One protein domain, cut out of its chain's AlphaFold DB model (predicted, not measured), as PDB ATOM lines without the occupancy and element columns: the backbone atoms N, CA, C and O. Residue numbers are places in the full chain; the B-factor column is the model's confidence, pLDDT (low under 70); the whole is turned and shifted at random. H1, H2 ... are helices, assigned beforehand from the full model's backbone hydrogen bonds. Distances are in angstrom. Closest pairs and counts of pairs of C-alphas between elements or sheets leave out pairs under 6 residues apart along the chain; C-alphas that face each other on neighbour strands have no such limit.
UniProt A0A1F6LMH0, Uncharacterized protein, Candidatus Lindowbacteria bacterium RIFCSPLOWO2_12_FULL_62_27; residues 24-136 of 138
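Overview. This is residues 24 to 136 of the 138 residues of an uncharacterized protein of Candidatus Lindowbacteria bacterium RIFCSPLOWO2_12_FULL_62_27 (UniProt A0A1F6LMH0). What shape is it? Long helix H3 runs through the body: H5 and H6 pack on its later part with H4 beyond H5, while H7 runs back beside it and H8 stands near its beginning. H1 makes a corner with that beginning and, with H2, forms one end of the long axis. What makes it up? The printed part, all helix, has 113 residues with eight named helices, H1 to H8 in chain order; it is compact, with a radius of gyration of the C-alphas of 15.1 A, and elongated, spanning 44 by 25 by 25 A.

Arrangement. What touches H3, residues 53 to 72? H5, residues 88 to 96, touches its residues 62 to 67 alone, closest C-alphas Ser 63 and Glu 95, 4.5 A. H6, residues 105 to 115, touches its residues 66 to 70 alone, closest C-alphas Ala 69 and Leu 115, 6.0 A. Residues 27 to 31 alone of H1, residues 24 to 38, touch its residues 53 to 58 alone, closest C-alphas Val 27 and Gln 54, 6.3 A. What of the others? H4, residues 77 to 84, touches H5, closest C-alphas Ser 81 and Gln 88, 5.2 A. Close but not clearly touching are H7, residues 118 to 127, to H3, closest C-alphas Leu 62 and Val 121, 7.4 A, at a shallow tilt of 12 degrees, opposite ways; H8, residues 129 to 134, to H3, closest C-alphas Asp 55 and Phe 131, 6.6 A; and H2, residues 40 to 48, to H1, closest C-alphas Cys 35 and Val 43, 6.3 A. Are the backbones helical? Every O i to N i+4 pair is within hydrogen-bond range in H1, H2, H4, H6, H7 and H8, against 14 of 16 in H3 and 4 of 5 in H5.

Along the chain. Where is H3? It runs 28.6 A from C-alpha 53 at (180.194, 201.658, 230.798) to C-alpha 72 at (159.203, 208.080, 249.173). Which others are longer? H1 runs 20.8 A from C-alpha 24 at (170.165, 197.130, 225.100), H6 15.1 A and H7 14.4 A.

Size, cuts and confidence. How is it joined? The printed part has no cut and no long link. Where is confidence low? Residues 44 to 45, 47 to 51 and 98 to 101 have pLDDT under 70.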
ATOM      1  N   ASP A  24     168.753 197.225 225.510       89.88
ATOM      2  CA  ASP A  24     170.165 197.130 225.100       89.88
ATOM      3  C   ASP A  24     170.550 198.150 224.030       89.88
ATOM      4  O   ASP A  24     171.625 198.742 224.072       89.88
ATOM      5  N   GLN A  25     169.623 198.405 223.112       89.19
ATOM      6  CA  GLN A  25     169.742 199.435 222.092       89.19
ATOM      7  C   GLN A  25     169.853 200.841 222.700       89.19
ATOM      8  O   GLN A  25     170.754 201.600 222.352       89.19
ATOM      9  N   GLU A  26     168.975 201.176 223.647       89.56
ATOM     10  CA  GLU A  26     169.017 202.461 224.353       89.56
ATOM     11  C   GLU A  26     170.298 202.601 225.191       89.56
ATOM     12  O   GLU A  26     170.910 203.666 225.187       89.56
ATOM     13  N   VAL A  27     170.755 201.530 225.853       90.31
ATOM     14  CA  VAL A  27     172.031 201.521 226.590       90.31
ATOM     15  C   VAL A  27     173.208 201.777 225.651       90.31
ATOM     16  O   VAL A  27     174.036 202.639 225.940       90.31
ATOM     17  N   ALA A  28     173.271 201.091 224.508       89.00
ATOM     18  CA  ALA A  28     174.325 201.299 223.518       89.00
ATOM     19  C   ALA A  28     174.325 202.736 222.968       89.00
ATOM     20  O   ALA A  28     175.389 203.338 222.813       89.00
ATOM     21  N   ALA A  29     173.145 203.310 222.716       88.31
ATOM     22  CA  ALA A  29     173.014 204.693 222.267       88.31
ATOM     23  C   ALA A  29     173.515 205.696 223.320       88.31
ATOM     24  O   ALA A  29     174.246 206.624 222.969       88.31
ATOM     25  N   VAL A  30     173.180 205.486 224.599       86.94
ATOM     26  CA  VAL A  30     173.664 206.322 225.709       86.94
ATOM     27  C   VAL A  30     175.180 206.222 225.844       86.94
ATOM     28  O   VAL A  30     175.843 207.255 225.870       86.94
ATOM     29  N   VAL A  31     175.745 205.011 225.866       87.00
ATOM     30  CA  VAL A  31     177.202 204.820 225.966       87.00
ATOM     31  C   VAL A  31     177.916 205.489 224.795       87.00
ATOM     32  O   VAL A  31     178.865 206.233 225.013       87.00
ATOM     33  N   LYS A  32     177.420 205.316 223.563       86.12
ATOM     34  CA  LYS A  32     177.992 205.977 222.383       86.12
ATOM     35  C   LYS A  32     178.029 207.498 222.544       86.12
ATOM     36  O   LYS A  32     179.048 208.109 222.239       86.12
ATOM     37  N   LEU A  33     176.949 208.108 223.033       84.31
ATOM     38  CA  LEU A  33     176.925 209.547 223.292       84.31
ATOM     39  C   LEU A  33     177.858 209.962 224.429       84.31
ATOM     40  O   LEU A  33     178.464 211.026 224.342       84.31
ATOM     41  N   MET A  34     177.975 209.162 225.489       83.81
ATOM     42  CA  MET A  34     178.926 209.439 226.567       83.81
ATOM     43  C   MET A  34     180.355 209.469 226.022       83.81
ATOM     44  O   MET A  34     181.056 210.448 226.256       83.81
ATOM     45  N   CYS A  35     180.751 208.476 225.221       83.56
ATOM     46  CA  CYS A  35     182.065 208.448 224.575       83.56
ATOM     47  C   CYS A  35     182.288 209.668 223.669       83.56
ATOM     48  O   CYS A  35     183.343 210.289 223.718       83.56
ATOM     49  N   GLN A  36     181.282 210.047 222.876       84.50
ATOM     50  CA  GLN A  36     181.382 211.190 221.963       84.50
ATOM     51  C   GLN A  36     181.504 212.542 222.678       84.50
ATOM     52  O   GLN A  36     182.141 213.442 222.141       84.50
ATOM     53  N   ASN A  37     180.890 212.701 223.854       83.12
ATOM     54  CA  ASN A  37     180.883 213.975 224.581       83.12
ATOM     55  C   ASN A  37     182.011 214.101 225.613       83.12
ATOM     56  O   ASN A  37     182.440 215.212 225.901       83.12
ATOM     57  N   LEU A  38     182.456 212.986 226.198       80.50
ATOM     58  CA  LEU A  38     183.475 212.974 227.255       80.50
ATOM     59  C   LEU A  38     184.884 212.685 226.716       80.50
ATOM     60  O   LEU A  38     185.863 212.884 227.432       80.50
ATOM     61  N   GLY A  39     184.987 212.256 225.455       78.50
ATOM     62  CA  GLY A  39     186.250 212.008 224.769       78.50
ATOM     63  C   GLY A  39     186.976 210.745 225.236       78.50
ATOM     64  O   GLY A  39     186.530 210.012 226.125       78.50
ATOM     65  N   ASP A  40     188.129 210.500 224.618       73.81
ATOM     66  CA  ASP A  40     188.873 209.242 224.752       73.81
ATOM     67  C   ASP A  40     189.420 209.014 226.168       73.81
ATOM     68  O   ASP A  40     189.474 207.879 226.631       73.81
ATOM     69  N   HIS A  41     189.735 210.080 226.910       70.81
ATOM     70  CA  HIS A  41     190.220 209.978 228.293       70.81
ATOM     71  C   HIS A  41     189.213 209.305 229.231       70.81
ATOM     72  O   HIS A  41     189.601 208.542 230.114       70.81
ATOM     73  N   PHE A  42     187.917 209.546 229.027       71.00
ATOM     74  CA  PHE A  42     186.869 208.917 229.825       71.00
ATOM     75  C   PHE A  42     186.715 207.428 229.494       71.00
ATOM     76  O   PHE A  42     186.504 206.603 230.385       71.00
ATOM     77  N   VAL A  43     186.860 207.073 228.215       71.25
ATOM     78  CA  VAL A  43     186.787 205.684 227.744       71.25
ATOM     79  C   VAL A  43     187.976 204.874 228.256       71.25
ATOM     80  O   VAL A  43     187.780 203.773 228.772       71.25
ATOM     81  N   SER A  44     189.183 205.436 228.175       69.94
ATOM     82  CA  SER A  44     190.403 204.807 228.684       69.94
ATOM     83  C   SER A  44     190.347 204.608 230.197       69.94
ATOM     84  O   SER A  44     190.618 203.507 230.663       69.94
ATOM     85  N   ALA A  45     189.889 205.607 230.958       68.75
ATOM     86  CA  ALA A  45     189.719 205.469 232.403       68.75
ATOM     87  C   ALA A  45     188.723 204.351 232.763       68.75
ATOM     88  O   ALA A  45     189.007 203.515 233.617       68.75
ATOM     89  N   ALA A  46     187.568 204.276 232.090       70.06
ATOM     90  CA  ALA A  46     186.598 203.205 232.335       70.06
ATOM     91  C   ALA A  46     187.188 201.807 232.060       70.06
ATOM     92  O   ALA A  46     186.940 200.871 232.826       70.06
ATOM     93  N   ALA A  47     187.995 201.678 231.002       69.00
ATOM     94  CA  ALA A  47     188.693 200.441 230.666       69.00
ATOM     95  C   ALA A  47     189.775 200.075 231.700       69.00
ATOM     96  O   ALA A  47     189.848 198.914 232.103       69.00
ATOM     97  N   GLU A  48     190.559 201.046 232.176       65.25
ATOM     98  CA  GLU A  48     191.599 200.854 233.200       65.25
ATOM     99  C   GLU A  48     191.030 200.363 234.536       65.25
ATOM    100  O   GLU A  48     191.623 199.502 235.184       65.25
ATOM    101  N   PHE A  49     189.845 200.838 234.928       59.88
ATOM    102  CA  PHE A  49     189.158 200.357 236.132       59.88
ATOM    103  C   PHE A  49     188.385 199.044 235.917       59.88
ATOM    104  O   PHE A  49     187.724 198.565 236.841       59.88
ATOM    105  N   GLY A  50     188.429 198.455 234.714       61.84
ATOM    106  CA  GLY A  50     187.675 197.245 234.374       61.84
ATOM    107  C   GLY A  50     186.155 197.435 234.444       61.84
ATOM    108  O   GLY A  50     185.410 196.465 234.595       61.84
ATOM    109  N   VAL A  51     185.676 198.683 234.366       68.44
ATOM    110  CA  VAL A  51     184.260 199.024 234.506       68.44
ATOM    111  C   VAL A  51     183.615 199.087 233.128       68.44
ATOM    112  O   VAL A  51     183.906 199.954 232.305       68.44
ATOM    113  N   SER A  52     182.657 198.194 232.886       82.94
ATOM    114  CA  SER A  52     181.797 198.285 231.706       82.94
ATOM    115  C   SER A  52     180.906 199.528 231.807       82.94
ATOM    116  O   SER A  52     180.027 199.613 232.666       82.94
ATOM    117  N   MET A  53     181.077 200.484 230.888       83.69
ATOM    118  CA  MET A  53     180.194 201.658 230.798       83.69
ATOM    119  C   MET A  53     178.724 201.260 230.612       83.69
ATOM    120  O   MET A  53     177.830 201.921 231.134       83.69
ATOM    121  N   GLN A  54     178.463 200.153 229.907       88.81
ATOM    122  CA  GLN A  54     177.106 199.626 229.760       88.81
ATOM    123  C   GLN A  54     176.529 199.195 231.110       88.81
ATOM    124  O   GLN A  54     175.371 199.484 231.399       88.81
ATOM    125  N   ASP A  55     177.337 198.553 231.951       88.62
ATOM    126  CA  ASP A  55     176.926 198.131 233.290       88.62
ATOM    127  C   ASP A  55     176.655 199.346 234.180       88.62
ATOM    128  O   ASP A  55     175.631 199.379 234.859       88.62
ATOM    129  N   GLY A  56     177.484 200.390 234.090       86.50
ATOM    130  CA  GLY A  56     177.244 201.668 234.766       86.50
ATOM    131  C   GLY A  56     175.902 202.300 234.375       86.50
ATOM    132  O   GLY A  56     175.094 202.648 235.240       86.50
ATOM    133  N   VAL A  57     175.606 202.371 233.072       89.38
ATOM    134  CA  VAL A  57     174.320 202.889 232.568       89.38
ATOM    135  C   VAL A  57     173.144 202.040 233.062       89.38
ATOM    136  O   VAL A  57     172.131 202.580 233.514       89.38
ATOM    137  N   ARG A  58     173.267 200.708 233.031       91.88
ATOM    138  CA  ARG A  58     172.224 199.785 233.514       91.88
ATOM    139  C   ARG A  58     171.984 199.939 235.010       91.88
ATOM    140  O   ARG A  58     170.827 200.000 235.443       91.88
ATOM    141  N   TYR A  59     173.066 200.037 235.781       91.38
ATOM    142  CA  TYR A  59     173.030 200.200 237.229       91.38
ATOM    143  C   TYR A  59     172.404 201.529 237.641       91.38
ATOM    144  O   TYR A  59     171.661 201.567 238.619       91.38
ATOM    145  N   GLY A  60     172.621 202.601 236.872       90.50
ATOM    146  CA  GLY A  60     172.062 203.923 237.164       90.50
ATOM    147  C   GLY A  60     170.547 203.904 237.405       90.50
ATOM    148  O   GLY A  60     170.061 204.549 238.332       90.50
ATOM    149  N   SER A  61     169.800 203.096 236.644       93.44
ATOM    150  CA  SER A  61     168.350 202.948 236.846       93.44
ATOM    151  C   SER A  61     167.973 202.209 238.134       93.44
ATOM    152  O   SER A  61     166.987 202.565 238.782       93.44
ATOM    153  N   LEU A  62     168.767 201.207 238.529       94.56
ATOM    154  CA  LEU A  62     168.596 200.453 239.770       94.56
ATOM    155  C   LEU A  62     168.914 201.327 240.989       94.56
ATOM    156  O   LEU A  62     168.094 201.424 241.899       94.56
ATOM    157  N   SER A  63     170.056 202.016 240.957       93.94
ATOM    158  CA  SER A  63     170.477 203.012 241.949       93.94
ATOM    159  C   SER A  63     169.391 204.072 242.166       93.94
ATOM    160  O   SER A  63     168.892 204.237 243.283       93.94
ATOM    161  N   ALA A  64     168.937 204.712 241.083       94.31
ATOM    162  CA  ALA A  64     167.891 205.726 241.145       94.31
ATOM    163  C   ALA A  64     166.579 205.164 241.705       94.31
ATOM    164  O   ALA A  64     165.846 205.876 242.390       94.31
ATOM    165  N   LYS A  65     166.257 203.891 241.433       97.00
ATOM    166  CA  LYS A  65     165.035 203.279 241.958       97.00
ATOM    167  C   LYS A  65     165.108 203.041 243.461       97.00
ATOM    168  O   LYS A  65     164.103 203.261 244.139       97.00
ATOM    169  N   CYS A  66     166.261 202.613 243.969       96.56
ATOM    170  CA  CYS A  66     166.496 202.475 245.403       96.56
ATOM    171  C   CYS A  66     166.355 203.829 246.112       96.56
ATOM    172  O   CYS A  66     165.561 203.934 247.047       96.56
ATOM    173  N   GLN A  67     167.021 204.866 245.590       95.81
ATOM    174  CA  GLN A  67     166.929 206.238 246.100       95.81
ATOM    175  C   GLN A  67     165.477 206.736 246.106       95.81
ATOM    176  O   GLN A  67     164.966 207.118 247.155       95.81
ATOM    177  N   GLU A  68     164.765 206.623 244.977       96.81
ATOM    178  CA  GLU A  68     163.357 207.033 244.858       96.81
ATOM    179  C   GLU A  68     162.466 206.322 245.890       96.81
ATOM    180  O   GLU A  68     161.593 206.935 246.504       96.81
ATOM    181  N   ALA A  69     162.651 205.013 246.082       97.62
ATOM    182  CA  ALA A  69     161.851 204.232 247.022       97.62
ATOM    183  C   ALA A  69     162.145 204.595 248.482       97.62
ATOM    184  O   ALA A  69     161.219 204.679 249.293       97.62
ATOM    185  N   ARG A  70     163.416 204.841 248.810       97.19
ATOM    186  CA  ARG A  70     163.842 205.305 250.130       97.19
ATOM    187  C   ARG A  70     163.297 206.706 250.428       97.19
ATOM    188  O   ARG A  70     162.729 206.932 251.495       97.19
ATOM    189  N   GLU A  71     163.417 207.628 249.480       96.25
ATOM    190  CA  GLU A  71     162.929 209.007 249.596       96.25
ATOM    191  C   GLU A  71     161.405 209.071 249.731       96.25
ATOM    192  O   GLU A  71     160.895 209.821 250.562       96.25
ATOM    193  N   LYS A  72     160.663 208.220 249.008       96.44
ATOM    194  CA  LYS A  72     159.203 208.080 249.173       96.44
ATOM    195  C   LYS A  72     158.793 207.668 250.585       96.44
ATOM    196  O   LYS A  72     157.721 208.054 251.039       96.44
ATOM    197  N   ARG A  73     159.644 206.912 251.280       95.38
ATOM    198  CA  ARG A  73     159.460 206.537 252.690       95.38
ATOM    199  C   ARG A  73     159.975 207.602 253.662       95.38
ATOM    200  O   ARG A  73     159.808 207.438 254.863       95.38
ATOM    201  N   ARG A  74     160.585 208.685 253.161       96.56
ATOM    202  CA  ARG A  74     161.221 209.761 253.943       96.56
ATOM    203  C   ARG A  74     162.281 209.243 254.918       96.56
ATOM    204  O   ARG A  74     162.432 209.768 256.016       96.56
ATOM    205  N   MET A  75     163.014 208.209 254.508       96.12
ATOM    206  CA  MET A  75     164.055 207.599 255.329       96.12
ATOM    207  C   MET A  75     165.453 207.953 254.823       96.12
ATOM    208  O   MET A  75     165.740 207.964 253.625       96.12
ATOM    209  N   SER A  76     166.359 208.204 255.759       96.19
ATOM    210  CA  SER A  76     167.793 208.285 255.495       96.19
ATOM    211  C   SER A  76     168.424 206.892 255.474       96.19
ATOM    212  O   SER A  76     167.918 205.956 256.099       96.19
ATOM    213  N   ILE A  77     169.584 206.754 254.821       95.56
ATOM    214  CA  ILE A  77     170.371 205.514 254.893       95.56
ATOM    215  C   ILE A  77     170.721 205.169 256.346       95.56
ATOM    216  O   ILE A  77     170.679 204.001 256.715       95.56
ATOM    217  N   LYS A  78     171.012 206.169 257.187       96.75
ATOM    218  CA  LYS A  78     171.310 205.969 258.613       96.75
ATOM    219  C   LYS A  78     170.142 205.311 259.359       96.75
ATOM    220  O   LYS A  78     170.364 204.387 260.132       96.75
ATOM    221  N   GLN A  79     168.908 205.759 259.111       97.88
ATOM    222  CA  GLN A  79     167.716 205.170 259.734       97.88
ATOM    223  C   GLN A  79     167.511 203.721 259.288       97.88
ATOM    224  O   GLN A  79     167.333 202.845 260.127       97.88
ATOM    225  N   ILE A  80     167.619 203.449 257.985       97.38
ATOM    226  CA  ILE A  80     167.461 202.084 257.460       97.38
ATOM    227  C   ILE A  80     168.592 201.169 257.943       97.38
ATOM    228  O   ILE A  80     168.356 200.012 258.274       97.38
ATOM    229  N   SER A  81     169.819 201.683 258.013       97.25
ATOM    230  CA  SER A  81     170.980 200.974 258.554       97.25
ATOM    231  C   SER A  81     170.724 200.494 259.983       97.25
ATOM    232  O   SER A  81     170.977 199.326 260.284       97.25
ATOM    233  N   ALA A  82     170.165 201.360 260.835       97.62
ATOM    234  CA  ALA A  82     169.798 201.014 262.204       97.62
ATOM    235  C   ALA A  82     168.670 199.968 262.260       97.62
ATOM    236  O   ALA A  82     168.769 199.004 263.016       97.62
ATOM    237  N   GLU A  83     167.635 200.121 261.432       97.44
ATOM    238  CA  GLU A  83     166.476 199.220 261.406       97.44
ATOM    239  C   GLU A  83     166.830 197.817 260.897       97.44
ATOM    240  O   GLU A  83     166.472 196.812 261.511       97.44
ATOM    241  N   LEU A  84     167.598 197.735 259.810       97.06
ATOM    242  CA  LEU A  84     168.027 196.469 259.218       97.06
ATOM    243  C   LEU A  84     169.242 195.852 259.918       97.06
ATOM    244  O   LEU A  84     169.604 194.721 259.601       97.06
ATOM    245  N   LYS A  85     169.888 196.582 260.838       97.44
ATOM    246  CA  LYS A  85     171.176 196.210 261.451       97.44
ATOM    247  C   LYS A  85     172.260 195.921 260.400       97.44
ATOM    248  O   LYS A  85     173.072 195.011 260.550       97.44
ATOM    249  N   ILE A  86     172.268 196.704 259.322       96.00
ATOM    250  CA  ILE A  86     173.227 196.603 258.212       96.00
ATOM    251  C   ILE A  86     174.086 197.866 258.210       96.00
ATOM    252  O   ILE A  86     173.517 198.955 258.232       96.00
ATOM    253  N   PRO A  87     175.427 197.780 258.128       95.06
ATOM    254  CA  PRO A  87     176.277 198.967 258.085       95.06
ATOM    255  C   PRO A  87     175.908 199.929 256.948       95.06
ATOM    256  O   PRO A  87     175.721 199.501 255.808       95.06
ATOM    257  N   GLN A  88     175.865 201.234 257.236       94.75
ATOM    258  CA  GLN A  88     175.489 202.277 256.273       94.75
ATOM    259  C   GLN A  88     176.270 202.187 254.952       94.75
ATOM    260  O   GLN A  88     175.656 202.263 253.889       94.75
ATOM    261  N   TYR A  89     177.581 201.936 255.005       92.50
ATOM    262  CA  TYR A  89     178.419 201.838 253.804       92.50
ATOM    263  C   TYR A  89     177.987 200.703 252.854       92.50
ATOM    264  O   TYR A  89     178.172 200.801 251.643       92.50
ATOM    265  N   ARG A  90     177.362 199.632 253.372       93.12
ATOM    266  CA  ARG A  90     176.831 198.531 252.550       93.12
ATOM    267  C   ARG A  90     175.565 198.946 251.801       93.12
ATOM    268  O   ARG A  90     175.375 198.541 250.659       93.12
ATOM    269  N   LEU A  91     174.713 199.759 252.429       94.56
ATOM    270  CA  LEU A  91     173.517 200.315 251.790       94.56
ATOM    271  C   LEU A  91     173.889 201.404 250.771       94.56
ATOM    272  O   LEU A  91     173.337 201.426 249.674       94.56
ATOM    273  N   GLN A  92     174.871 202.251 251.095       92.56
ATOM    274  CA  GLN A  92     175.425 203.247 250.166       92.56
ATOM    275  C   GLN A  92     176.011 202.590 248.918       92.56
ATOM    276  O   GLN A  92     175.677 202.996 247.812       92.56
ATOM    277  N   ALA A  93     176.765 201.497 249.074       90.88
ATOM    278  CA  ALA A  93     177.305 200.752 247.938       90.88
ATOM    279  C   ALA A  93     176.221 200.258 246.956       90.88
ATOM    280  O   ALA A  93     176.498 200.114 245.765       90.88
ATOM    281  N   ILE A  94     174.989 200.022 247.432       92.94
ATOM    282  CA  ILE A  94     173.849 199.683 246.570       92.94
ATOM    283  C   ILE A  94     173.322 200.924 245.838       92.94
ATOM    284  O   ILE A  94     173.007 200.839 244.654       92.94
ATOM    285  N   GLU A  95     173.206 202.072 246.501       92.44
ATOM    286  CA  GLU A  95     172.658 203.282 245.874       92.44
ATOM    287  C   GLU A  95     173.658 204.056 245.016       92.44
ATOM    288  O   GLU A  95     173.227 204.786 244.133       92.44
ATOM    289  N   GLU A  96     174.960 203.915 245.231       86.00
ATOM    290  CA  GLU A  96     175.979 204.717 244.537       86.00
ATOM    291  C   GLU A  96     176.564 204.005 243.313       86.00
ATOM    292  O   GLU A  96     177.065 204.661 242.408       86.00
ATOM    293  N   GLY A  97     176.422 202.679 243.226       73.81
ATOM    294  CA  GLY A  97     176.999 201.905 242.128       73.81
ATOM    295  C   GLY A  97     178.498 201.716 242.308       73.81
ATOM    296  O   GLY A  97     179.298 202.445 241.748       73.81
ATOM    297  N   HIS A  98     178.830 200.682 243.084       60.59
ATOM    298  CA  HIS A  98     180.167 200.146 243.353       60.59
ATOM    299  C   HIS A  98     181.245 201.108 243.884       60.59
ATOM    300  O   HIS A  98     181.904 201.829 243.147       60.59
ATOM    301  N   ALA A  99     181.613 200.872 245.146       49.00
ATOM    302  CA  ALA A  99     183.008 200.588 245.469       49.00
ATOM    303  C   ALA A  99     183.196 199.059 245.405       49.00
ATOM    304  O   ALA A  99     182.429 198.310 246.032       49.00
ATOM    305  N   ALA A 100     184.150 198.584 244.604       50.75
ATOM    306  CA  ALA A 100     184.493 197.168 244.493       50.75
ATOM    307  C   ALA A 100     184.737 196.572 245.898       50.75
ATOM    308  O   ALA A 100     185.548 197.082 246.664       50.75
ATOM    309  N   GLY A 101     183.969 195.540 246.268       63.00
ATOM    310  CA  GLY A 101     184.074 194.839 247.560       63.00
ATOM    311  C   GLY A 101     182.991 195.160 248.603       63.00
ATOM    312  O   GLY A 101     182.756 194.361 249.516       63.00
ATOM    313  N   SER A 102     182.265 196.275 248.466       77.75
ATOM    314  CA  SER A 102     181.238 196.655 249.454       77.75
ATOM    315  C   SER A 102     179.835 196.122 249.142       77.75
ATOM    316  O   SER A 102     179.038 195.932 250.063       77.75
ATOM    317  N   PHE A 103     179.534 195.814 247.880       86.44
ATOM    318  CA  PHE A 103     178.249 195.233 247.485       86.44
ATOM    319  C   PHE A 103     178.143 193.769 247.931       86.44
ATOM    320  O   PHE A 103     179.021 192.964 247.632       86.44
ATOM    321  N   LEU A 104     177.053 193.414 248.617       90.75
ATOM    322  CA  LEU A 104     176.760 192.038 249.026       90.75
ATOM    323  C   LEU A 104     175.356 191.642 248.543       90.75
ATOM    324  O   LEU A 104     174.389 192.296 248.948       90.75
ATOM    325  N   PRO A 105     175.199 190.555 247.763       92.06
ATOM    326  CA  PRO A 105     173.891 190.127 247.260       92.06
ATOM    327  C   PRO A 105     172.843 189.882 248.351       92.06
ATOM    328  O   PRO A 105     171.673 190.227 248.185       92.06
ATOM    329  N   ALA A 106     173.260 189.336 249.497       94.06
ATOM    330  CA  ALA A 106     172.376 189.123 250.641       94.06
ATOM    331  C   ALA A 106     171.841 190.450 251.209       94.06
ATOM    332  O   ALA A 106     170.638 190.588 251.428       94.06
ATOM    333  N   VAL A 107     172.715 191.453 251.372       95.06
ATOM    334  CA  VAL A 107     172.327 192.803 251.813       95.06
ATOM    335  C   VAL A 107     171.400 193.452 250.792       95.06
ATOM    336  O   VAL A 107     170.376 194.018 251.170       95.06
ATOM    337  N   PHE A 108     171.707 193.310 249.501       95.44
ATOM    338  CA  PHE A 108     170.849 193.790 248.425       95.44
ATOM    339  C   PHE A 108     169.446 193.188 248.515       95.44
ATOM    340  O   PHE A 108     168.467 193.928 248.525       95.44
ATOM    341  N   LYS A 109     169.322 191.863 248.659       96.25
ATOM    342  CA  LYS A 109     168.020 191.192 248.775       96.25
ATOM    343  C   LYS A 109     167.204 191.727 249.956       96.25
ATOM    344  O   LYS A 109     166.033 192.063 249.768       96.25
ATOM    345  N   THR A 110     167.817 191.852 251.133       97.69
ATOM    346  CA  THR A 110     167.163 192.411 252.327       97.69
ATOM    347  C   THR A 110     166.727 193.856 252.098       97.69
ATOM    348  O   THR A 110     165.590 194.212 252.400       97.69
ATOM    349  N   TYR A 111     167.587 194.677 251.495       97.56
ATOM    350  CA  TYR A 111     167.284 196.081 251.238       97.56
ATOM    351  C   TYR A 111     166.156 196.265 250.210       97.56
ATOM    352  O   TYR A 111     165.235 197.048 250.427       97.56
ATOM    353  N   ILE A 112     166.156 195.491 249.122       97.56
ATOM    354  CA  ILE A 112     165.084 195.513 248.114       97.56
ATOM    355  C   ILE A 112     163.740 195.072 248.701       97.56
ATOM    356  O   ILE A 112     162.704 195.657 248.360       97.56
ATOM    357  N   ALA A 113     163.747 194.060 249.575       97.94
ATOM    358  CA  ALA A 113     162.555 193.627 250.295       97.94
ATOM    359  C   ALA A 113     162.032 194.743 251.207       97.94
ATOM    360  O   ALA A 113     160.854 195.091 251.125       97.94
ATOM    361  N   PHE A 114     162.921 195.370 251.985       98.00
ATOM    362  CA  PHE A 114     162.594 196.504 252.846       98.00
ATOM    363  C   PHE A 114     161.967 197.672 252.071       98.00
ATOM    364  O   PHE A 114     160.917 198.196 252.442       98.00
ATOM    365  N   LEU A 115     162.567 198.047 250.938       97.75
ATOM    366  CA  LEU A 115     162.068 199.129 250.088       97.75
ATOM    367  C   LEU A 115     160.749 198.784 249.380       97.75
ATOM    368  O   LEU A 115     160.023 199.694 248.970       97.75
ATOM    369  N   GLY A 116     160.390 197.503 249.266       97.69
ATOM    370  CA  GLY A 116     159.164 197.057 248.601       97.69
ATOM    371  C   GLY A 116     159.215 197.184 247.075       97.69
ATOM    372  O   GLY A 116     158.177 197.304 246.427       97.69
ATOM    373  N   ILE A 117     160.412 197.163 246.476       98.00
ATOM    374  CA  ILE A 117     160.608 197.332 245.022       98.00
ATOM    375  C   ILE A 117     160.909 196.023 244.281       98.00
ATOM    376  O   ILE A 117     161.294 196.048 243.111       98.00
ATOM    377  N   GLY A 118     160.681 194.870 244.917       97.69
ATOM    378  CA  GLY A 118     161.013 193.547 244.369       97.69
ATOM    379  C   GLY A 118     160.426 193.260 242.980       97.69
ATOM    380  O   GLY A 118     161.124 192.714 242.123       97.69
ATOM    381  N   ARG A 119     159.186 193.692 242.702       97.88
ATOM    382  CA  ARG A 119     158.571 193.543 241.367       97.88
ATOM    383  C   ARG A 119     159.345 194.314 240.297       97.88
ATOM    384  O   ARG A 119     159.630 193.765 239.238       97.88
ATOM    385  N   TRP A 120     159.698 195.567 240.580       97.94
ATOM    386  CA  TRP A 120     160.462 196.397 239.648       97.94
ATOM    387  C   TRP A 120     161.863 195.816 239.431       97.94
ATOM    388  O   TRP A 120     162.302 195.684 238.294       97.94
ATOM    389  N   VAL A 121     162.531 195.373 240.502       97.44
ATOM    390  CA  VAL A 121     163.859 194.746 240.409       97.44
ATOM    391  C   VAL A 121     163.811 193.461 239.583       97.44
ATOM    392  O   VAL A 121     164.707 193.220 238.785       97.44
ATOM    393  N   SER A 122     162.750 192.663 239.699       97.31
ATOM    394  CA  SER A 122     162.580 191.454 238.878       97.31
ATOM    395  C   SER A 122     162.466 191.781 237.384       97.31
ATOM    396  O   SER A 122     163.056 191.093 236.551       97.31
ATOM    397  N   GLN A 123     161.768 192.867 237.032       97.31
ATOM    398  CA  GLN A 123     161.715 193.368 235.652       97.31
ATOM    399  C   GLN A 123     163.074 193.900 235.186       97.31
ATOM    400  O   GLN A 123     163.475 193.664 234.050       97.31
ATOM    401  N   TRP A 124     163.803 194.593 236.060       96.56
ATOM    402  CA  TRP A 124     165.148 195.067 235.749       96.56
ATOM    403  C   TRP A 124     166.100 193.894 235.483       96.56
ATOM    404  O   TRP A 124     166.788 193.897 234.464       96.56
ATOM    405  N   LYS A 125     166.078 192.846 236.318       95.94
ATOM    406  CA  LYS A 125     166.891 191.633 236.124       95.94
ATOM    407  C   LYS A 125     166.579 190.938 234.803       95.94
ATOM    408  O   LYS A 125     167.498 190.540 234.098       95.94
ATOM    409  N   SER A 126     165.303 190.815 234.430       95.69
ATOM    410  CA  SER A 126     164.923 190.121 233.191       95.69
ATOM    411  C   SER A 126     165.426 190.821 231.923       95.69
ATOM    412  O   SER A 126     165.649 190.153 230.914       95.69
ATOM    413  N   LYS A 127     165.646 192.141 231.987       93.81
ATOM    414  CA  LYS A 127     166.241 192.960 230.919       93.81
ATOM    415  C   LYS A 127     167.761 193.100 231.009       93.81
ATOM    416  O   LYS A 127     168.365 193.581 230.063       93.81
ATOM    417  N   ASN A 128     168.374 192.693 232.117       93.00
ATOM    418  CA  ASN A 128     169.803 192.860 232.381       93.00
ATOM    419  C   ASN A 128     170.410 191.562 232.945       93.00
ATOM    420  O   ASN A 128     171.172 191.616 233.905       93.00
ATOM    421  N   LYS A 129     170.041 190.395 232.393       93.06
ATOM    422  CA  LYS A 129     170.353 189.075 232.979       93.06
ATOM    423  C   LYS A 129     171.843 188.869 233.233       93.06
ATOM    424  O   LYS A 129     172.218 188.528 234.350       93.06
ATOM    425  N   ASP A 130     172.678 189.135 232.234       91.00
ATOM    426  CA  ASP A 130     174.125 188.920 232.341       91.00
ATOM    427  C   ASP A 130     174.737 189.816 233.418       91.00
ATOM    428  O   ASP A 130     175.554 189.372 234.224       91.00
ATOM    429  N   PHE A 131     174.292 191.072 233.485       90.31
ATOM    430  CA  PHE A 131     174.755 192.003 234.504       90.31
ATOM    431  C   PHE A 131     174.241 191.629 235.902       90.31
ATOM    432  O   PHE A 131     175.006 191.624 236.861       90.31
ATOM    433  N   ALA A 132     172.975 191.227 236.025       91.75
ATOM    434  CA  ALA A 132     172.411 190.716 237.273       91.75
ATOM    435  C   ALA A 132     173.149 189.459 237.769       91.75
ATOM    436  O   ALA A 132     173.357 189.313 238.973       91.75
ATOM    437  N   SER A 133     173.589 188.590 236.851       91.69
ATOM    438  CA  SER A 133     174.427 187.429 237.159       91.69
ATOM    439  C   SER A 133     175.799 187.848 237.685       91.69
ATOM    440  O   SER A 133     176.228 187.333 238.712       91.69
ATOM    441  N   ARG A 134     176.469 188.816 237.040       88.38
ATOM    442  CA  ARG A 134     177.759 189.360 237.513       88.38
ATOM    443  C   ARG A 134     177.656 190.020 238.890       88.38
ATOM    444  O   ARG A 134     178.575 189.905 239.690       88.38
ATOM    445  N   LEU A 135     176.527 190.663 239.184       87.69
ATOM    446  CA  LEU A 135     176.224 191.222 240.505       87.69
ATOM    447  C   LEU A 135     175.875 190.152 241.556       87.69
ATOM    448  O   LEU A 135     175.738 190.486 242.730       87.69
ATOM    449  N   GLY A 136     175.686 188.888 241.163       90.62
ATOM    450  CA  GLY A 136     175.295 187.801 242.065       90.62
ATOM    451  C   GLY A 136     173.854 187.902 242.568       90.62
ATOM    452  O   GLY A 136     173.530 187.352 243.618       90.62
TER     453      GLY A 136